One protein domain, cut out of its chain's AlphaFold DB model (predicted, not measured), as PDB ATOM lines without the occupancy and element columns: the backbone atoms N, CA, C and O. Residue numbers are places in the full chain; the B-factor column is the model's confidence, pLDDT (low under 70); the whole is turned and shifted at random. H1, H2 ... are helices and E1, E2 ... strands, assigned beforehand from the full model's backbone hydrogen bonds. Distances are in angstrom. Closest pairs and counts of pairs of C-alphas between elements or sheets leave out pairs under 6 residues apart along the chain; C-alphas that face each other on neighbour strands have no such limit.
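This is residues 60 to 88 and 280 to 382 of the 382 residues of an uncharacterized protein of Selenomonas ruminantium (UniProt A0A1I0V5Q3). Three small antiparallel sheets stand in a row along the longest axis: E8 to E11 in the middle, E4 to E7 at one end and E1 to E3 at the other, where the short helix H1 grazes the three-stranded sheet. The two four-stranded sheets are face to face as a sandwich, their strands crossed at 43 degrees, and residues 297 to 303 stick out beyond the E4 to E7 end. The printed part has 132 residues, with eleven named strands, E1 to E11, and then H1; each sheet is a meander, each strand the antiparallel neighbour of the one before, in the order of the chain. The class is mostly strand, and the whole is compact, with a radius of gyration of the C-alphas of 15.7 A, though elongated, with spans of 52 by 33 by 21 A.

One sheet holds E8, residues 330 to 336 and 19.5 A long, E9, residues 339 to 344, E10, residues 347 to 352, and E11, residues 355 to 360. Another holds E4, residues 280 to 284, E5, residues 290 to 294, E6, residues 306 to 312, and E7, residues 318 to 325 and 18.3 A long, which bends by 72 degrees at residue 322. The third holds E1, residues 62 to 65, E2, residues 70 to 75, and E3, residues 78 to 84 and 18.3 A long. H1 is residues 374 to 378, 6.1 A long. C-alpha 62 is at (213.039, 275.367, 151.779), C-alpha 330 at (224.407, 264.284, 148.135) and C-alpha 378 at (205.785, 275.122, 160.624).

The hairpin E9 and E10 has N 342 and O 349 at 2.9 A. Across the sandwich, the closest C-alphas of E7 and E11 are those of Cys 320 and Lys 355, 6.5 A apart. E7 and E8 meet only through their link. The hairpin E6 and E7 has N 309 and O 322 at 2.9 A; both four-stranded sheets are strongly twisted. Toward the third sheet, the closest C-alphas of E1 and E8 are those of Val 62 and Val 335, 7.5 A apart. The hairpin E2 and E3 has N 73 and O 80 at 2.8 A. H1 only grazes that sheet, with the C-alphas of Phe 82 and Thr 378 at 5.7 A as its closest to E3; its O i to N i+4 pair is within hydrogen-bond range.

The C-alphas farthest apart, those of Glu 299 and Glu 382, are 53.9 A apart. Residues 89 to 279 are not printed; C-alphas 88 and 280 are 36.2 A apart. The links E5 to E6 and E11 to H1 are long. Mean pLDDT of the printed part is 87.0; residues 295 to 305 and 380 to 382 are under 70.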
ATOM      1  N   PRO A  60     211.988 282.024 148.071       75.94
ATOM      2  CA  PRO A  60     211.282 280.799 148.399       75.94
ATOM      3  C   PRO A  60     211.779 280.229 149.730       75.94
ATOM      4  O   PRO A  60     212.891 280.513 150.179       75.94
ATOM      5  N   TYR A  61     210.912 279.462 150.377       87.81
ATOM      6  CA  TYR A  61     211.223 278.742 151.603       87.81
ATOM      7  C   TYR A  61     211.656 277.327 151.234       87.81
ATOM      8  O   TYR A  61     210.992 276.713 150.405       87.81
ATOM      9  N   VAL A  62     212.707 276.800 151.859       92.56
ATOM     10  CA  VAL A  62     213.039 275.367 151.779       92.56
ATOM     11  C   VAL A  62     212.728 274.738 153.140       92.56
ATOM     12  O   VAL A  62     213.270 275.211 154.143       92.56
ATOM     13  N   PRO A  63     211.816 273.754 153.218       93.88
ATOM     14  CA  PRO A  63     211.512 273.047 154.453       93.88
ATOM     15  C   PRO A  63     212.684 272.133 154.818       93.88
ATOM     16  O   PRO A  63     213.214 271.426 153.963       93.88
ATOM     17  N   LEU A  64     213.078 272.147 156.086       95.25
ATOM     18  CA  LEU A  64     214.179 271.355 156.620       95.25
ATOM     19  C   LEU A  64     213.682 270.509 157.789       95.25
ATOM     20  O   LEU A  64     213.121 271.069 158.734       95.25
ATOM     21  N   LEU A  65     213.887 269.196 157.734       95.06
ATOM     22  CA  LEU A  65     213.695 268.301 158.873       95.06
ATOM     23  C   LEU A  65     215.039 268.130 159.583       95.06
ATOM     24  O   LEU A  65     216.016 267.735 158.952       95.06
ATOM     25  N   MET A  66     215.079 268.432 160.878       95.25
ATOM     26  CA  MET A  66     216.262 268.195 161.703       95.25
ATOM     27  C   MET A  66     216.210 266.804 162.350       95.25
ATOM     28  O   MET A  66     215.120 266.281 162.586       95.25
ATOM     29  N   TRP A  67     217.376 266.248 162.684       93.00
ATOM     30  CA  TRP A  67     217.570 264.908 163.261       93.00
ATOM     31  C   TRP A  67     216.703 264.616 164.491       93.00
ATOM     32  O   TRP A  67     216.285 263.486 164.741       93.00
ATOM     33  N   ASP A  68     216.406 265.649 165.276       92.50
ATOM     34  CA  ASP A  68     215.630 265.522 166.499       92.50
ATOM     35  C   ASP A  68     214.114 265.641 166.267       92.50
ATOM     36  O   ASP A  68     213.360 265.593 167.234       92.50
ATOM     37  N   GLY A  69     213.658 265.803 165.020       91.56
ATOM     38  CA  GLY A  69     212.261 266.058 164.653       91.56
ATOM     39  C   GLY A  69     211.882 267.544 164.608       91.56
ATOM     40  O   GLY A  69     210.723 267.880 164.338       91.56
ATOM     41  N   THR A  70     212.820 268.464 164.862       93.56
ATOM     42  CA  THR A  70     212.561 269.903 164.737       93.56
ATOM     43  C   THR A  70     212.259 270.269 163.290       93.56
ATOM     44  O   THR A  70     213.032 269.989 162.370       93.56
ATOM     45  N   ARG A  71     211.129 270.951 163.075       92.81
ATOM     46  CA  ARG A  71     210.780 271.496 161.764       92.81
ATOM     47  C   ARG A  71     211.427 272.856 161.599       92.81
ATOM     48  O   ARG A  71     211.133 273.792 162.339       92.81
ATOM     49  N   ALA A  72     212.284 272.992 160.602       93.88
ATOM     50  CA  ALA A  72     212.979 274.227 160.295       93.88
ATOM     51  C   ALA A  72     212.683 274.686 158.867       93.88
ATOM     52  O   ALA A  72     212.126 273.962 158.041       93.88
ATOM     53  N   VAL A  73     213.007 275.938 158.576       93.94
ATOM     54  CA  VAL A  73     212.888 276.497 157.235       93.94
ATOM     55  C   VAL A  73     214.113 277.334 156.930       93.94
ATOM     56  O   VAL A  73     214.451 278.237 157.697       93.94
ATOM     57  N   TYR A  74     214.722 277.093 155.773       93.12
ATOM     58  CA  TYR A  74     215.698 278.006 155.200       93.12
ATOM     59  C   TYR A  74     215.006 279.120 154.410       93.12
ATOM     60  O   TYR A  74     214.162 278.867 153.543       93.12
ATOM     61  N   HIS A  75     215.379 280.366 154.698       89.69
ATOM     62  CA  HIS A  75     214.914 281.553 153.990       89.69
ATOM     63  C   HIS A  75     215.865 282.728 154.207       89.69
ATOM     64  O   HIS A  75     216.281 282.983 155.333       89.69
ATOM     65  N   LYS A  76     216.165 283.493 153.148       86.38
ATOM     66  CA  LYS A  76     217.027 284.690 153.225       86.38
ATOM     67  C   LYS A  76     218.372 284.417 153.911       86.38
ATOM     68  O   LYS A  76     218.818 285.202 154.742       86.38
ATOM     69  N   ALA A  77     219.018 283.307 153.550       86.94
ATOM     70  CA  ALA A  77     220.292 282.874 154.133       86.94
ATOM     71  C   ALA A  77     220.264 282.576 155.642       86.94
ATOM     72  O   ALA A  77     221.316 282.547 156.268       86.94
ATOM     73  N   GLN A  78     219.086 282.335 156.216       91.12
ATOM     74  CA  GLN A  78     218.928 281.966 157.616       91.12
ATOM     75  C   GLN A  78     218.086 280.703 157.739       91.12
ATOM     76  O   GLN A  78     217.154 280.487 156.960       91.12
ATOM     77  N   ILE A  79     218.401 279.899 158.749       94.94
ATOM     78  CA  ILE A  79     217.570 278.782 159.182       94.94
ATOM     79  C   ILE A  79     216.747 279.268 160.366       94.94
ATOM     80  O   ILE A  79     217.281 279.800 161.338       94.94
ATOM     81  N   LYS A  80     215.430 279.105 160.271       94.06
ATOM     82  CA  LYS A  80     214.510 279.371 161.371       94.06
ATOM     83  C   LYS A  80     213.856 278.069 161.800       94.06
ATOM     84  O   LYS A  80     213.183 277.433 160.991       94.06
ATOM     85  N   GLN A  81     214.045 277.709 163.061       94.31
ATOM     86  CA  GLN A  81     213.409 276.557 163.689       94.31
ATOM     87  C   GLN A  81     211.993 276.905 164.167       94.31
ATOM     88  O   GLN A  81     211.682 278.062 164.473       94.31
ATOM     89  N   PHE A  82     211.131 275.895 164.184       91.62
ATOM     90  CA  PHE A  82     209.737 275.960 164.608       91.62
ATOM     91  C   PHE A  82     209.431 274.787 165.548       91.62
ATOM     92  O   PHE A  82     210.328 274.273 166.213       91.62
ATOM     93  N   ALA A  83     208.159 274.399 165.645       87.12
ATOM     94  CA  ALA A  83     207.727 273.320 166.514       87.12
ATOM     95  C   ALA A  83     208.423 271.994 166.172       87.12
ATOM     96  O   ALA A  83     208.685 271.673 165.006       87.12
ATOM     97  N   LYS A  84     208.681 271.221 167.223       89.38
ATOM     98  CA  LYS A  84     209.141 269.844 167.133       89.38
ATOM     99  C   LYS A  84     207.961 268.956 166.742       89.38
ATOM    100  O   LYS A  84     206.912 269.031 167.377       89.38
ATOM    101  N   GLY A  85     208.117 268.194 165.665       85.25
ATOM    102  CA  GLY A  85     207.164 267.162 165.259       85.25
ATOM    103  C   GLY A  85     207.630 265.779 165.704       85.25
ATOM    104  O   GLY A  85     208.528 265.651 166.541       85.25
ATOM    105  N   GLN A  86     207.047 264.744 165.103       88.12
ATOM    106  CA  GLN A  86     207.593 263.398 165.214       88.12
ATOM    107  C   GLN A  86     208.991 263.339 164.575       88.12
ATOM    108  O   GLN A  86     209.264 263.982 163.558       88.12
ATOM    109  N   ARG A  87     209.892 262.580 165.206       91.38
ATOM    110  CA  ARG A  87     211.208 262.276 164.643       91.38
ATOM    111  C   ARG A  87     211.038 261.289 163.491       91.38
ATOM    112  O   ARG A  87     210.361 260.281 163.669       91.38
ATOM    113  N   TYR A  88     211.700 261.584 162.377       92.44
ATOM    114  CA  TYR A  88     211.773 260.712 161.213       92.44
ATOM    115  C   TYR A  88     213.203 260.628 160.688       92.44
ATOM    116  O   TYR A  88     213.947 261.604 160.800       92.44
ATOM    117  N   GLU A 280     238.670 260.239 135.735       80.31
ATOM    118  CA  GLU A 280     237.501 261.117 135.695       80.31
ATOM    119  C   GLU A 280     236.209 260.315 135.936       80.31
ATOM    120  O   GLU A 280     235.975 259.255 135.338       80.31
ATOM    121  N   PHE A 281     235.329 260.834 136.795       83.38
ATOM    122  CA  PHE A 281     234.000 260.274 137.036       83.38
ATOM    123  C   PHE A 281     232.905 261.329 136.889       83.38
ATOM    124  O   PHE A 281     233.112 262.520 137.128       83.38
ATOM    125  N   VAL A 282     231.710 260.862 136.520       90.75
ATOM    126  CA  VAL A 282     230.477 261.652 136.531       90.75
ATOM    127  C   VAL A 282     229.522 260.991 137.509       90.75
ATOM    128  O   VAL A 282     229.001 259.917 137.228       90.75
ATOM    129  N   LEU A 283     229.322 261.623 138.662       91.44
ATOM    130  CA  LEU A 283     228.389 261.173 139.686       91.44
ATOM    131  C   LEU A 283     227.028 261.843 139.445       91.44
ATOM    132  O   LEU A 283     226.930 263.068 139.603       91.44
ATOM    133  N   PRO A 284     225.986 261.092 139.054       93.88
ATOM    134  CA  PRO A 284     224.658 261.651 138.861       93.88
ATOM    135  C   PRO A 284     223.984 261.905 140.217       93.88
ATOM    136  O   PRO A 284     224.044 261.092 141.141       93.88
ATOM    137  N   LEU A 285     223.327 263.052 140.341       94.56
ATOM    138  CA  LEU A 285     222.573 263.470 141.519       94.56
ATOM    139  C   LEU A 285     221.080 263.582 141.162       94.56
ATOM    140  O   LEU A 285     220.749 263.687 139.976       94.56
ATOM    141  N   PRO A 286     220.182 263.613 142.166       92.25
ATOM    142  CA  PRO A 286     218.761 263.863 141.934       92.25
ATOM    143  C   PRO A 286     218.500 265.133 141.118       92.25
ATOM    144  O   PRO A 286     219.349 266.027 141.051       92.25
ATOM    145  N   ASP A 287     217.316 265.221 140.512       89.19
ATOM    146  CA  ASP A 287     216.864 266.366 139.707       89.19
ATOM    147  C   ASP A 287     217.773 266.709 138.500       89.19
ATOM    148  O   ASP A 287     217.713 267.814 137.948       89.19
ATOM    149  N   GLY A 288     218.626 265.768 138.076       91.88
ATOM    150  CA  GLY A 288     219.530 265.898 136.929       91.88
ATOM    151  C   GLY A 288     220.806 266.703 137.194       91.88
ATOM    152  O   GLY A 288     221.521 267.051 136.250       91.88
ATOM    153  N   TYR A 289     221.098 267.046 138.451       94.56
ATOM    154  CA  TYR A 289     222.401 267.599 138.820       94.56
ATOM    155  C   TYR A 289     223.488 266.526 138.683       94.56
ATOM    156  O   TYR A 289     223.207 265.330 138.686       94.56
ATOM    157  N   TYR A 290     224.750 266.932 138.573       94.88
ATOM    158  CA  TYR A 290     225.852 265.971 138.549       94.88
ATOM    159  C   TYR A 290     227.166 266.600 138.997       94.88
ATOM    160  O   TYR A 290     227.384 267.806 138.848       94.88
ATOM    161  N   ILE A 291     228.059 265.767 139.524       94.06
ATOM    162  CA  ILE A 291     229.433 266.139 139.859       94.06
ATOM    163  C   ILE A 291     230.362 265.491 138.838       94.06
ATOM    164  O   ILE A 291     230.294 264.284 138.623       94.06
ATOM    165  N   LYS A 292     231.237 266.286 138.220       93.31
ATOM    166  CA  LYS A 292     232.411 265.766 137.514       93.31
ATOM    167  C   LYS A 292     233.605 265.883 138.439       93.31
ATOM    168  O   LYS A 292     233.922 266.992 138.862       93.31
ATOM    169  N   GLY A 293     234.237 264.771 138.766       87.19
ATOM    170  CA  GLY A 293     235.414 264.753 139.622       87.19
ATOM    171  C   GLY A 293     236.566 264.030 138.958       87.19
ATOM    172  O   GLY A 293     236.370 263.253 138.025       87.19
ATOM    173  N   THR A 294     237.757 264.297 139.469       75.94
ATOM    174  CA  THR A 294     238.962 263.526 139.175       75.94
ATOM    175  C   THR A 294     239.453 262.934 140.477       75.94
ATOM    176  O   THR A 294     239.580 263.674 141.455       75.94
ATOM    177  N   LYS A 295     239.732 261.631 140.528       67.31
ATOM    178  CA  LYS A 295     240.307 261.043 141.740       67.31
ATOM    179  C   LYS A 295     241.826 261.032 141.609       67.31
ATOM    180  O   LYS A 295     242.387 260.204 140.908       67.31
ATOM    181  N   THR A 296     242.497 261.955 142.291       61.50
ATOM    182  CA  THR A 296     243.943 261.851 142.523       61.50
ATOM    183  C   THR A 296     244.179 260.837 143.636       61.50
ATOM    184  O   THR A 296     243.553 260.956 144.690       61.50
ATOM    185  N   LEU A 297     245.059 259.853 143.418       57.53
ATOM    186  CA  LEU A 297     245.557 258.981 144.487       57.53
ATOM    187  C   LEU A 297     246.126 259.871 145.604       57.53
ATOM    188  O   LEU A 297     247.062 260.628 145.340       57.53
ATOM    189  N   PRO A 298     245.557 259.862 146.817       52.84
ATOM    190  CA  PRO A 298     246.097 260.674 147.891       52.84
ATOM    191  C   PRO A 298     247.413 260.073 148.390       52.84
ATOM    192  O   PRO A 298     247.517 258.858 148.566       52.84
ATOM    193  N   GLU A 299     248.403 260.931 148.648       52.12
ATOM    194  CA  GLU A 299     249.728 260.509 149.124       52.12
ATOM    195  C   GLU A 299     249.685 259.868 150.520       52.12
ATOM    196  O   GLU A 299     250.548 259.050 150.811       52.12
ATOM    197  N   GLN A 300     248.698 260.172 151.374       49.75
ATOM    198  CA  GLN A 300     248.639 259.678 152.759       49.75
ATOM    199  C   GLN A 300     247.265 259.970 153.390       49.75
ATOM    200  O   GLN A 300     247.060 261.062 153.898       49.75
ATOM    201  N   ASP A 301     246.303 259.041 153.319       51.81
ATOM    202  CA  ASP A 301     245.361 258.736 154.421       51.81
ATOM    203  C   ASP A 301     244.383 257.617 154.029       51.81
ATOM    204  O   ASP A 301     244.040 257.465 152.858       51.81
ATOM    205  N   TYR A 302     243.951 256.821 155.010       47.56
ATOM    206  CA  TYR A 302     243.206 255.564 154.812       47.56
ATOM    207  C   TYR A 302     241.672 255.702 154.769       47.56
ATOM    208  O   TYR A 302     240.975 254.699 154.705       47.56
ATOM    209  N   TRP A 303     241.119 256.919 154.777       53.03
ATOM    210  CA  TRP A 303     239.661 257.130 154.848       53.03
ATOM    211  C   TRP A 303     239.230 258.388 154.076       53.03
ATOM    212  O   TRP A 303     238.748 259.369 154.645       53.03
ATOM    213  N   PHE A 304     239.473 258.402 152.760       56.97
ATOM    214  CA  PHE A 304     239.084 259.526 151.903       56.97
ATOM    215  C   PHE A 304     237.588 259.515 151.585       56.97
ATOM    216  O   PHE A 304     237.156 258.978 150.566       56.97
ATOM    217  N   ASP A 305     236.816 260.214 152.413       64.31
ATOM    218  CA  ASP A 305     235.401 260.472 152.134       64.31
ATOM    219  C   ASP A 305     235.233 261.554 151.054       64.31
ATOM    220  O   ASP A 305     234.256 261.554 150.311       64.31
ATOM    221  N   ARG A 306     236.179 262.504 150.947       79.69
ATOM    222  CA  ARG A 306     236.025 263.722 150.133       79.69
ATOM    223  C   ARG A 306     236.827 263.690 148.834       79.69
ATOM    224  O   ARG A 306     238.048 263.580 148.860       79.69
ATOM    225  N   LEU A 307     236.136 263.855 147.706       81.00
ATOM    226  CA  LEU A 307     236.741 263.910 146.373       81.00
ATOM    227  C   LEU A 307     236.625 265.311 145.762       81.00
ATOM    228  O   LEU A 307     235.518 265.865 145.760       81.00
ATOM    229  N   PRO A 308     237.713 265.872 145.199       86.81
ATOM    230  CA  PRO A 308     237.644 267.134 144.479       86.81
ATOM    231  C   PRO A 308     236.751 266.982 143.247       86.81
ATOM    232  O   PRO A 308     236.851 266.023 142.475       86.81
ATOM    233  N   GLY A 309     235.859 267.947 143.048       91.50
ATOM    234  CA  GLY A 309     234.908 267.895 141.955       91.50
ATOM    235  C   GLY A 309     234.298 269.237 141.587       91.50
ATOM    236  O   GLY A 309     234.451 270.264 142.251       91.50
ATOM    237  N   LYS A 310     233.567 269.202 140.481       95.56
ATOM    238  CA  LYS A 310     232.844 270.320 139.889       95.56
ATOM    239  C   LYS A 310     231.376 269.946 139.803       95.56
ATOM    240  O   LYS A 310     231.012 268.997 139.112       95.56
ATOM    241  N   LEU A 311     230.534 270.688 140.510       96.69
ATOM    242  CA  LEU A 311     229.090 270.491 140.531       96.69
ATOM    243  C   LEU A 311     228.434 271.283 139.399       96.69
ATOM    244  O   LEU A 311     228.663 272.488 139.266       96.69
ATOM    245  N   TYR A 312     227.563 270.634 138.633       96.31
ATOM    246  CA  TYR A 312     226.869 271.219 137.490       96.31
ATOM    247  C   TYR A 312     225.352 271.140 137.628       96.31
ATOM    248  O   TYR A 312     224.803 270.214 138.224       96.31
ATOM    249  N   SER A 313     224.670 272.122 137.034       92.81
ATOM    250  CA  SER A 313     223.222 272.085 136.826       92.81
ATOM    251  C   SER A 313     222.834 271.096 135.718       92.81
ATOM    252  O   SER A 313     223.680 270.771 134.881       92.81
ATOM    253  N   PRO A 314     221.547 270.712 135.610       90.06
ATOM    254  CA  PRO A 314     221.071 269.844 134.527       90.06
ATOM    255  C   PRO A 314     221.323 270.422 133.127       90.06
ATOM    256  O   PRO A 314     221.432 269.701 132.146       90.06
ATOM    257  N   GLN A 315     221.459 271.747 133.025       89.69
ATOM    258  CA  GLN A 315     221.773 272.460 131.783       89.69
ATOM    259  C   GLN A 315     223.286 272.565 131.518       89.69
ATOM    260  O   GLN A 315     223.704 273.309 130.636       89.69
ATOM    261  N   GLY A 316     224.123 271.892 132.313       91.62
ATOM    262  CA  GLY A 316     225.580 271.906 132.178       91.62
ATOM    263  C   GLY A 316     226.263 273.182 132.667       91.62
ATOM    264  O   GLY A 316     227.426 273.422 132.350       91.62
ATOM    265  N   LYS A 317     225.576 274.016 133.456       93.25
ATOM    266  CA  LYS A 317     226.185 275.213 134.042       93.25
ATOM    267  C   LYS A 317     226.951 274.852 135.313       93.25
ATOM    268  O   LYS A 317     226.357 274.296 136.233       93.25
ATOM    269  N   LEU A 318     228.223 275.244 135.397       96.19
ATOM    270  CA  LEU A 318     229.024 275.111 136.619       96.19
ATOM    271  C   LEU A 318     228.383 275.894 137.781       96.19
ATOM    272  O   LEU A 318     228.068 277.082 137.645       96.19
ATOM    273  N   ILE A 319     228.197 275.220 138.914       95.69
ATOM    274  CA  ILE A 319     227.615 275.760 140.148       95.69
ATOM    275  C   ILE A 319     228.721 276.097 141.152       95.69
ATOM    276  O   ILE A 319     228.772 277.230 141.637       95.69
ATOM    277  N   CYS A 320     229.601 275.137 141.450       96.62
ATOM    278  CA  CYS A 320     230.787 275.326 142.284       96.62
ATOM    279  C   CYS A 320     231.849 274.256 142.015       96.62
ATOM    280  O   CYS A 320     231.551 273.196 141.464       96.62
ATOM    281  N   GLU A 321     233.069 274.543 142.452       95.94
ATOM    282  CA  GLU A 321     234.158 273.574 142.574       95.94
ATOM    283  C   GLU A 321     234.464 273.425 144.070       95.94
ATOM    284  O   GLU A 321     234.549 274.433 144.777       95.94
ATOM    285  N   ALA A 322     234.508 272.191 144.569       92.50
ATOM    286  CA  ALA A 322     234.695 271.868 145.985       92.50
ATOM    287  C   ALA A 322     235.073 270.387 146.149       92.50
ATOM    288  O   ALA A 322     234.975 269.619 145.194       92.50
ATOM    289  N   ASP A 323     235.410 269.981 147.371       89.50
ATOM    290  CA  ASP A 323     235.520 268.564 147.725       89.50
ATOM    291  C   ASP A 323     234.170 268.040 148.227       89.50
ATOM    292  O   ASP A 323     233.498 268.728 149.006       89.50
ATOM    293  N   PHE A 324     233.766 266.844 147.798       89.06
ATOM    294  CA  PHE A 324     232.447 266.257 148.064       89.06
ATOM    295  C   PHE A 324     232.550 264.900 148.752       89.06
ATOM    296  O   PHE A 324     233.312 264.052 148.286       89.06
ATOM    297  N   ARG A 325     231.743 264.673 149.801       87.94
ATOM    298  CA  ARG A 325     231.579 263.351 150.434       87.94
ATOM    299  C   ARG A 325     230.738 262.404 149.572       87.94
ATOM    300  O   ARG A 325     229.518 262.373 149.716       87.94
ATOM    301  N   VAL A 326     231.358 261.689 148.635       83.44
ATOM    302  CA  VAL A 326     230.618 260.852 147.661       83.44
ATOM    303  C   VAL A 326     230.056 259.563 148.268       83.44
ATOM    304  O   VAL A 326     229.101 259.005 147.734       83.44
ATOM    305  N   ASP A 327     230.607 259.123 149.400       81.88
ATOM    306  CA  ASP A 327     230.113 258.001 150.204       81.88
ATOM    307  C   ASP A 327     228.781 258.329 150.906       81.88
ATOM    308  O   ASP A 327     228.022 257.434 151.277       81.88
ATOM    309  N   LYS A 328     228.465 259.621 151.061       88.06
ATOM    310  CA  LYS A 328     227.231 260.104 151.684       88.06
ATOM    311  C   LYS A 328     226.192 260.531 150.644       88.06
ATOM    312  O   LYS A 328     226.540 260.937 149.534       88.06
ATOM    313  N   PRO A 329     224.889 260.496 150.978       89.94
ATOM    314  CA  PRO A 329     223.858 261.055 150.114       89.94
ATOM    315  C   PRO A 329     224.110 262.540 149.842       89.94
ATOM    316  O   PRO A 329     224.125 263.356 150.762       89.94
ATOM    317  N   ILE A 330     224.276 262.894 148.569       93.19
ATOM    318  CA  ILE A 330     224.407 264.284 148.135       93.19
ATOM    319  C   ILE A 330     223.085 264.733 147.515       93.19
ATOM    320  O   ILE A 330     222.607 264.120 146.555       93.19
ATOM    321  N   ARG A 331     222.488 265.805 148.049       91.44
ATOM    322  CA  ARG A 331     221.218 266.375 147.562       91.44
ATOM    323  C   ARG A 331     221.380 267.859 147.289       91.44
ATOM    324  O   ARG A 331     222.023 268.562 148.061       91.44
ATOM    325  N   LEU A 332     220.772 268.352 146.214       93.31
ATOM    326  CA  LEU A 332     220.852 269.759 145.836       93.31
ATOM    327  C   LEU A 332     219.460 270.355 145.638       93.31
ATOM    328  O   LEU A 332     218.548 269.698 145.158       93.31
ATOM    329  N   GLY A 333     219.310 271.625 145.991       89.81
ATOM    330  CA  GLY A 333     218.091 272.387 145.778       89.81
ATOM    331  C   GLY A 333     218.392 273.797 145.306       89.81
ATOM    332  O   GLY A 333     219.055 274.566 146.006       89.81
ATOM    333  N   TYR A 334     217.891 274.177 144.130       89.56
ATOM    334  CA  TYR A 334     217.941 275.574 143.707       89.56
ATOM    335  C   TYR A 334     216.968 276.417 144.532       89.56
ATOM    336  O   TYR A 334     215.767 276.151 144.572       89.56
ATOM    337  N   VAL A 335     217.478 277.485 145.143       86.56
ATOM    338  CA  VAL A 335     216.656 278.417 145.917       86.56
ATOM    339  C   VAL A 335     216.221 279.579 145.026       86.56
ATOM    340  O   VAL A 335     215.061 279.692 144.641       86.56
ATOM    341  N   LYS A 336     217.144 280.500 144.725       83.06
ATOM    342  CA  LYS A 336     216.873 281.756 144.005       83.06
ATOM    343  C   LYS A 336     218.176 282.486 143.690       83.06
ATOM    344  O   LYS A 336     219.107 282.457 144.485       83.06
ATOM    345  N   ARG A 337     218.200 283.255 142.589       82.50
ATOM    346  CA  ARG A 337     219.286 284.198 142.228       82.50
ATOM    347  C   ARG A 337     220.677 283.542 142.237       82.50
ATOM    348  O   ARG A 337     221.631 284.128 142.741       82.50
ATOM    349  N   GLY A 338     220.780 282.330 141.690       84.12
ATOM    350  CA  GLY A 338     222.051 281.598 141.653       84.12
ATOM    351  C   GLY A 338     222.564 281.206 143.042       84.12
ATOM    352  O   GLY A 338     223.766 281.268 143.287       84.12
ATOM    353  N   ALA A 339     221.650 280.877 143.957       91.00
ATOM    354  CA  ALA A 339     221.966 280.244 145.226       91.00
ATOM    355  C   ALA A 339     221.319 278.858 145.290       91.00
ATOM    356  O   ALA A 339     220.157 278.697 144.899       91.00
ATOM    357  N   TRP A 340     222.070 277.901 145.821       94.44
ATOM    358  CA  TRP A 340     221.647 276.527 146.052       94.44
ATOM    359  C   TRP A 340     221.835 276.165 147.521       94.44
ATOM    360  O   TRP A 340     222.678 276.745 148.210       94.44
ATOM    361  N   LEU A 341     221.049 275.203 147.982       95.69
ATOM    362  CA  LEU A 341     221.367 274.411 149.158       95.69
ATOM    363  C   LEU A 341     221.892 273.057 148.700       95.69
ATOM    364  O   LEU A 341     221.366 272.504 147.737       95.69
ATOM    365  N   LEU A 342     222.904 272.553 149.392       96.00
ATOM    366  CA  LEU A 342     223.503 271.242 149.188       96.00
ATOM    367  C   LEU A 342     223.508 270.527 150.535       96.00
ATOM    368  O   LEU A 342     223.997 271.114 151.494       96.00
ATOM    369  N   SER A 343     223.016 269.297 150.617       94.56
ATOM    370  CA  SER A 343     223.331 268.421 151.746       94.56
ATOM    371  C   SER A 343     224.339 267.359 151.325       94.56
ATOM    372  O   SER A 343     224.238 266.825 150.220       94.56
ATOM    373  N   GLU A 344     225.308 267.082 152.195       92.81
ATOM    374  CA  GLU A 344     226.246 265.958 152.098       92.81
ATOM    375  C   GLU A 344     226.075 265.116 153.367       92.81
ATOM    376  O   GLU A 344     226.561 265.475 154.440       92.81
ATOM    377  N   GLY A 345     225.295 264.039 153.270       91.19
ATOM    378  CA  GLY A 345     224.739 263.379 154.449       91.19
ATOM    379  C   GLY A 345     223.865 264.359 155.233       91.19
ATOM    380  O   GLY A 345     222.939 264.952 154.680       91.19
ATOM    381  N   GLU A 346     224.193 264.555 156.506       92.94
ATOM    382  CA  GLU A 346     223.461 265.444 157.413       92.94
ATOM    383  C   GLU A 346     223.985 266.892 157.419       92.94
ATOM    384  O   GLU A 346     223.340 267.781 157.983       92.94
ATOM    385  N   GLU A 347     225.141 267.160 156.799       95.38
ATOM    386  CA  GLU A 347     225.725 268.501 156.706       95.38
ATOM    387  C   GLU A 347     224.995 269.314 155.625       95.38
ATOM    388  O   GLU A 347     224.926 268.895 154.470       95.38
ATOM    389  N   LEU A 348     224.484 270.502 155.962       97.06
ATOM    390  CA  LEU A 348     223.816 271.405 155.023       97.06
ATOM    391  C   LEU A 348     224.686 272.612 154.705       97.06
ATOM    392  O   LEU A 348     225.029 273.414 155.572       97.06
ATOM    393  N   PHE A 349     224.931 272.811 153.419       96.75
ATOM    394  CA  PHE A 349     225.698 273.906 152.866       96.75
ATOM    395  C   PHE A 349     224.826 274.830 152.023       96.75
ATOM    396  O   PHE A 349     223.881 274.428 151.342       96.75
ATOM    397  N   ARG A 350     225.213 276.097 151.997       96.00
ATOM    398  CA  ARG A 350     224.790 277.073 151.005       96.00
ATOM    399  C   ARG A 350     225.853 277.179 149.931       96.00
ATOM    400  O   ARG A 350     227.022 277.389 150.238       96.00
ATOM    401  N   ILE A 351     225.428 277.167 148.675       96.44
ATOM    402  CA  ILE A 351     226.289 277.519 147.553       96.44
ATOM    403  C   ILE A 351     225.821 278.835 146.951       96.44
ATOM    404  O   ILE A 351     224.668 278.966 146.536       96.44
ATOM    405  N   LYS A 352     226.712 279.827 146.881       93.88
ATOM    406  CA  LYS A 352     226.438 281.099 146.201       93.88
ATOM    407  C   LYS A 352     227.714 281.691 145.619       93.88
ATOM    408  O   LYS A 352     228.706 281.855 146.320       93.88
ATOM    409  N   GLY A 353     227.667 282.054 144.336       92.38
ATOM    410  CA  GLY A 353     228.830 282.616 143.637       92.38
ATOM    411  C   GLY A 353     230.032 281.668 143.628       92.38
ATOM    412  O   GLY A 353     231.154 282.121 143.823       92.38
ATOM    413  N   GLY A 354     229.786 280.359 143.491       93.31
ATOM    414  CA  GLY A 354     230.822 279.323 143.496       93.31
ATOM    415  C   GLY A 354     231.349 278.923 144.876       93.31
ATOM    416  O   GLY A 354     232.104 277.966 144.960       93.31
ATOM    417  N   LYS A 355     230.955 279.607 145.958       94.75
ATOM    418  CA  LYS A 355     231.431 279.309 147.318       94.75
ATOM    419  C   LYS A 355     230.464 278.398 148.064       94.75
ATOM    420  O   LYS A 355     229.275 278.716 148.100       94.75
ATOM    421  N   LYS A 356     230.993 277.328 148.668       95.19
ATOM    422  CA  LYS A 356     230.297 276.394 149.566       95.19
ATOM    423  C   LYS A 356     230.508 276.834 151.024       95.19
ATOM    424  O   LYS A 356     231.644 276.955 151.464       95.19
ATOM    425  N   GLU A 357     229.427 277.109 151.747       95.44
ATOM    426  CA  GLU A 357     229.422 277.608 153.133       95.44
ATOM    427  C   GLU A 357     228.546 276.695 153.997       95.44
ATOM    428  O   GLU A 357     227.381 276.491 153.662       95.44
ATOM    429  N   LEU A 358     229.080 276.147 155.092       95.81
ATOM    430  CA  LEU A 358     228.302 275.323 156.025       95.81
ATOM    431  C   LEU A 358     227.253 276.186 156.743       95.81
ATOM    432  O   LEU A 358     227.567 277.270 157.230       95.81
ATOM    433  N   LEU A 359     226.012 275.705 156.804       95.94
ATOM    434  CA  LEU A 359     224.897 276.377 157.475       95.94
ATOM    435  C   LEU A 359     224.443 275.669 158.753       95.94
ATOM    436  O   LEU A 359     224.055 276.343 159.702       95.94
ATOM    437  N   SER A 360     224.386 274.337 158.733       95.56
ATOM    438  CA  SER A 360     223.859 273.504 159.820       95.56
ATOM    439  C   SER A 360     224.315 272.061 159.641       95.56
ATOM    440  O   SER A 360     224.701 271.666 158.542       95.56
ATOM    441  N   ASP A 361     224.192 271.281 160.703       95.44
ATOM    442  CA  ASP A 361     224.245 269.824 160.712       95.44
ATOM    443  C   ASP A 361     222.850 269.225 160.979       95.44
ATOM    444  O   ASP A 361     221.855 269.953 161.130       95.44
ATOM    445  N   GLY A 362     222.785 267.890 160.986       94.19
ATOM    446  CA  GLY A 362     221.610 267.122 161.377       94.19
ATOM    447  C   GLY A 362     220.407 267.300 160.458       94.19
ATOM    448  O   GLY A 362     219.280 267.346 160.945       94.19
ATOM    449  N   ILE A 363     220.617 267.466 159.148       94.88
ATOM    450  CA  ILE A 363     219.536 267.613 158.167       94.88
ATOM    451  C   ILE A 363     219.143 266.260 157.575       94.88
ATOM    452  O   ILE A 363     219.932 265.601 156.912       94.88
ATOM    453  N   HIS A 364     217.876 265.894 157.751       94.94
ATOM    454  CA  HIS A 364     217.298 264.611 157.339       94.94
ATOM    455  C   HIS A 364     216.436 264.755 156.070       94.94
ATOM    456  O   HIS A 364     215.432 264.073 155.864       94.94
ATOM    457  N   ASN A 365     216.780 265.705 155.201       94.12
ATOM    458  CA  ASN A 365     216.091 265.907 153.932       94.12
ATOM    459  C   ASN A 365     216.654 264.977 152.858       94.12
ATOM    460  O   ASN A 365     217.827 265.054 152.511       94.12
ATOM    461  N   SER A 366     215.784 264.207 152.217       93.31
ATOM    462  CA  SER A 366     216.123 263.484 150.994       93.31
ATOM    463  C   SER A 366     216.029 264.382 149.750       93.31
ATOM    464  O   SER A 366     216.719 264.141 148.763       93.31
ATOM    465  N   ARG A 367     215.233 265.462 149.780       90.50
ATOM    466  CA  ARG A 367     215.181 266.486 148.715       90.50
ATOM    467  C   ARG A 367     215.106 267.896 149.307       90.50
ATOM    468  O   ARG A 367     214.428 268.125 150.314       90.50
ATOM    469  N   LEU A 368     215.772 268.855 148.660       92.62
ATOM    470  CA  LEU A 368     215.873 270.258 149.097       92.62
ATOM    471  C   LEU A 368     215.002 271.185 148.234       92.62
ATOM    472  O   LEU A 368     215.459 272.187 147.685       92.62
ATOM    473  N   HIS A 369     213.723 270.848 148.091       89.75
ATOM    474  CA  HIS A 369     212.806 271.594 147.233       89.75
ATOM    475  C   HIS A 369     212.229 272.841 147.892       89.75
ATOM    476  O   HIS A 369     211.978 272.902 149.093       89.75
ATOM    477  N   ILE A 370     211.952 273.850 147.070       88.69
ATOM    478  CA  ILE A 370     211.215 275.025 147.518       88.69
ATOM    479  C   ILE A 370     209.748 274.676 147.791       88.69
ATOM    480  O   ILE A 370     209.109 273.955 147.026       88.69
ATOM    481  N   MET A 371     209.183 275.262 148.843       83.69
ATOM    482  CA  MET A 371     207.767 275.138 149.170       83.69
ATOM    483  C   MET A 371     206.998 276.437 148.930       83.69
ATOM    484  O   MET A 371     207.501 277.545 149.145       83.69
ATOM    485  N   LYS A 372     205.732 276.291 148.522       71.75
ATOM    486  CA  LYS A 372     204.821 277.425 148.282       71.75
ATOM    487  C   LYS A 372     204.119 277.904 149.556       71.75
ATOM    488  O   LYS A 372     203.883 279.099 149.704       71.75
ATOM    489  N   ASN A 373     203.800 276.998 150.483       72.94
ATOM    490  CA  ASN A 373     203.073 277.318 151.712       72.94
ATOM    491  C   ASN A 373     203.770 276.740 152.949       72.94
ATOM    492  O   ASN A 373     203.709 275.540 153.203       72.94
ATOM    493  N   ARG A 374     204.376 277.619 153.759       80.62
ATOM    494  CA  ARG A 374     205.096 277.209 154.971       80.62
ATOM    495  C   ARG A 374     204.207 276.886 156.167       80.62
ATOM    496  O   ARG A 374     204.684 276.247 157.090       80.62
ATOM    497  N   VAL A 375     202.950 277.339 156.182       79.25
ATOM    498  CA  VAL A 375     202.116 277.309 157.397       79.25
ATOM    499  C   VAL A 375     201.873 275.877 157.866       79.25
ATOM    500  O   VAL A 375     202.024 275.601 159.052       79.25
ATOM    501  N   LYS A 376     201.561 274.967 156.933       77.38
ATOM    502  CA  LYS A 376     201.378 273.539 157.236       77.38
ATOM    503  C   LYS A 376     202.649 272.911 157.808       77.38
ATOM    504  O   LYS A 376     202.581 272.185 158.787       77.38
ATOM    505  N   TRP A 377     203.805 273.243 157.236       87.25
ATOM    506  CA  TRP A 377     205.090 272.725 157.694       87.25
ATOM    507  C   TRP A 377     205.426 273.195 159.113       87.25
ATOM    508  O   TRP A 377     205.715 272.387 159.986       87.25
ATOM    509  N   THR A 378     205.315 274.499 159.375       83.56
ATOM    510  CA  THR A 378     205.785 275.122 160.624       83.56
ATOM    511  C   THR A 378     204.985 274.762 161.876       83.56
ATOM    512  O   THR A 378     205.432 275.071 162.976       83.56
ATOM    513  N   LYS A 379     203.798 274.165 161.722       78.62
ATOM    514  CA  LYS A 379     202.905 273.841 162.839       78.62
ATOM    515  C   LYS A 379     203.311 272.593 163.632       78.62
ATOM    516  O   LYS A 379     202.898 272.487 164.775       78.62
ATOM    517  N   GLY A 380     204.142 271.712 163.071       69.06
ATOM    518  CA  GLY A 380     204.368 270.382 163.651       69.06
ATOM    519  C   GLY A 380     203.319 269.365 163.190       69.06
ATOM    520  O   GLY A 380     202.535 269.654 162.279       69.06
ATOM    521  N   ASP A 381     203.369 268.163 163.758       64.19
ATOM    522  CA  ASP A 381     202.246 267.223 163.715       64.19
ATOM    523  C   ASP A 381     201.246 267.695 164.785       64.19
ATOM    524  O   ASP A 381     201.650 267.899 165.931       64.19
ATOM    525  N   GLU A 382     200.000 267.982 164.391       48.50
ATOM    526  CA  GLU A 382     198.885 268.199 165.334       48.50
ATOM    527  C   GLU A 382     198.327 266.846 165.781       48.50
ATOM    528  O   GLU A 382     198.115 265.988 164.889       48.50
TER     529      GLU A 382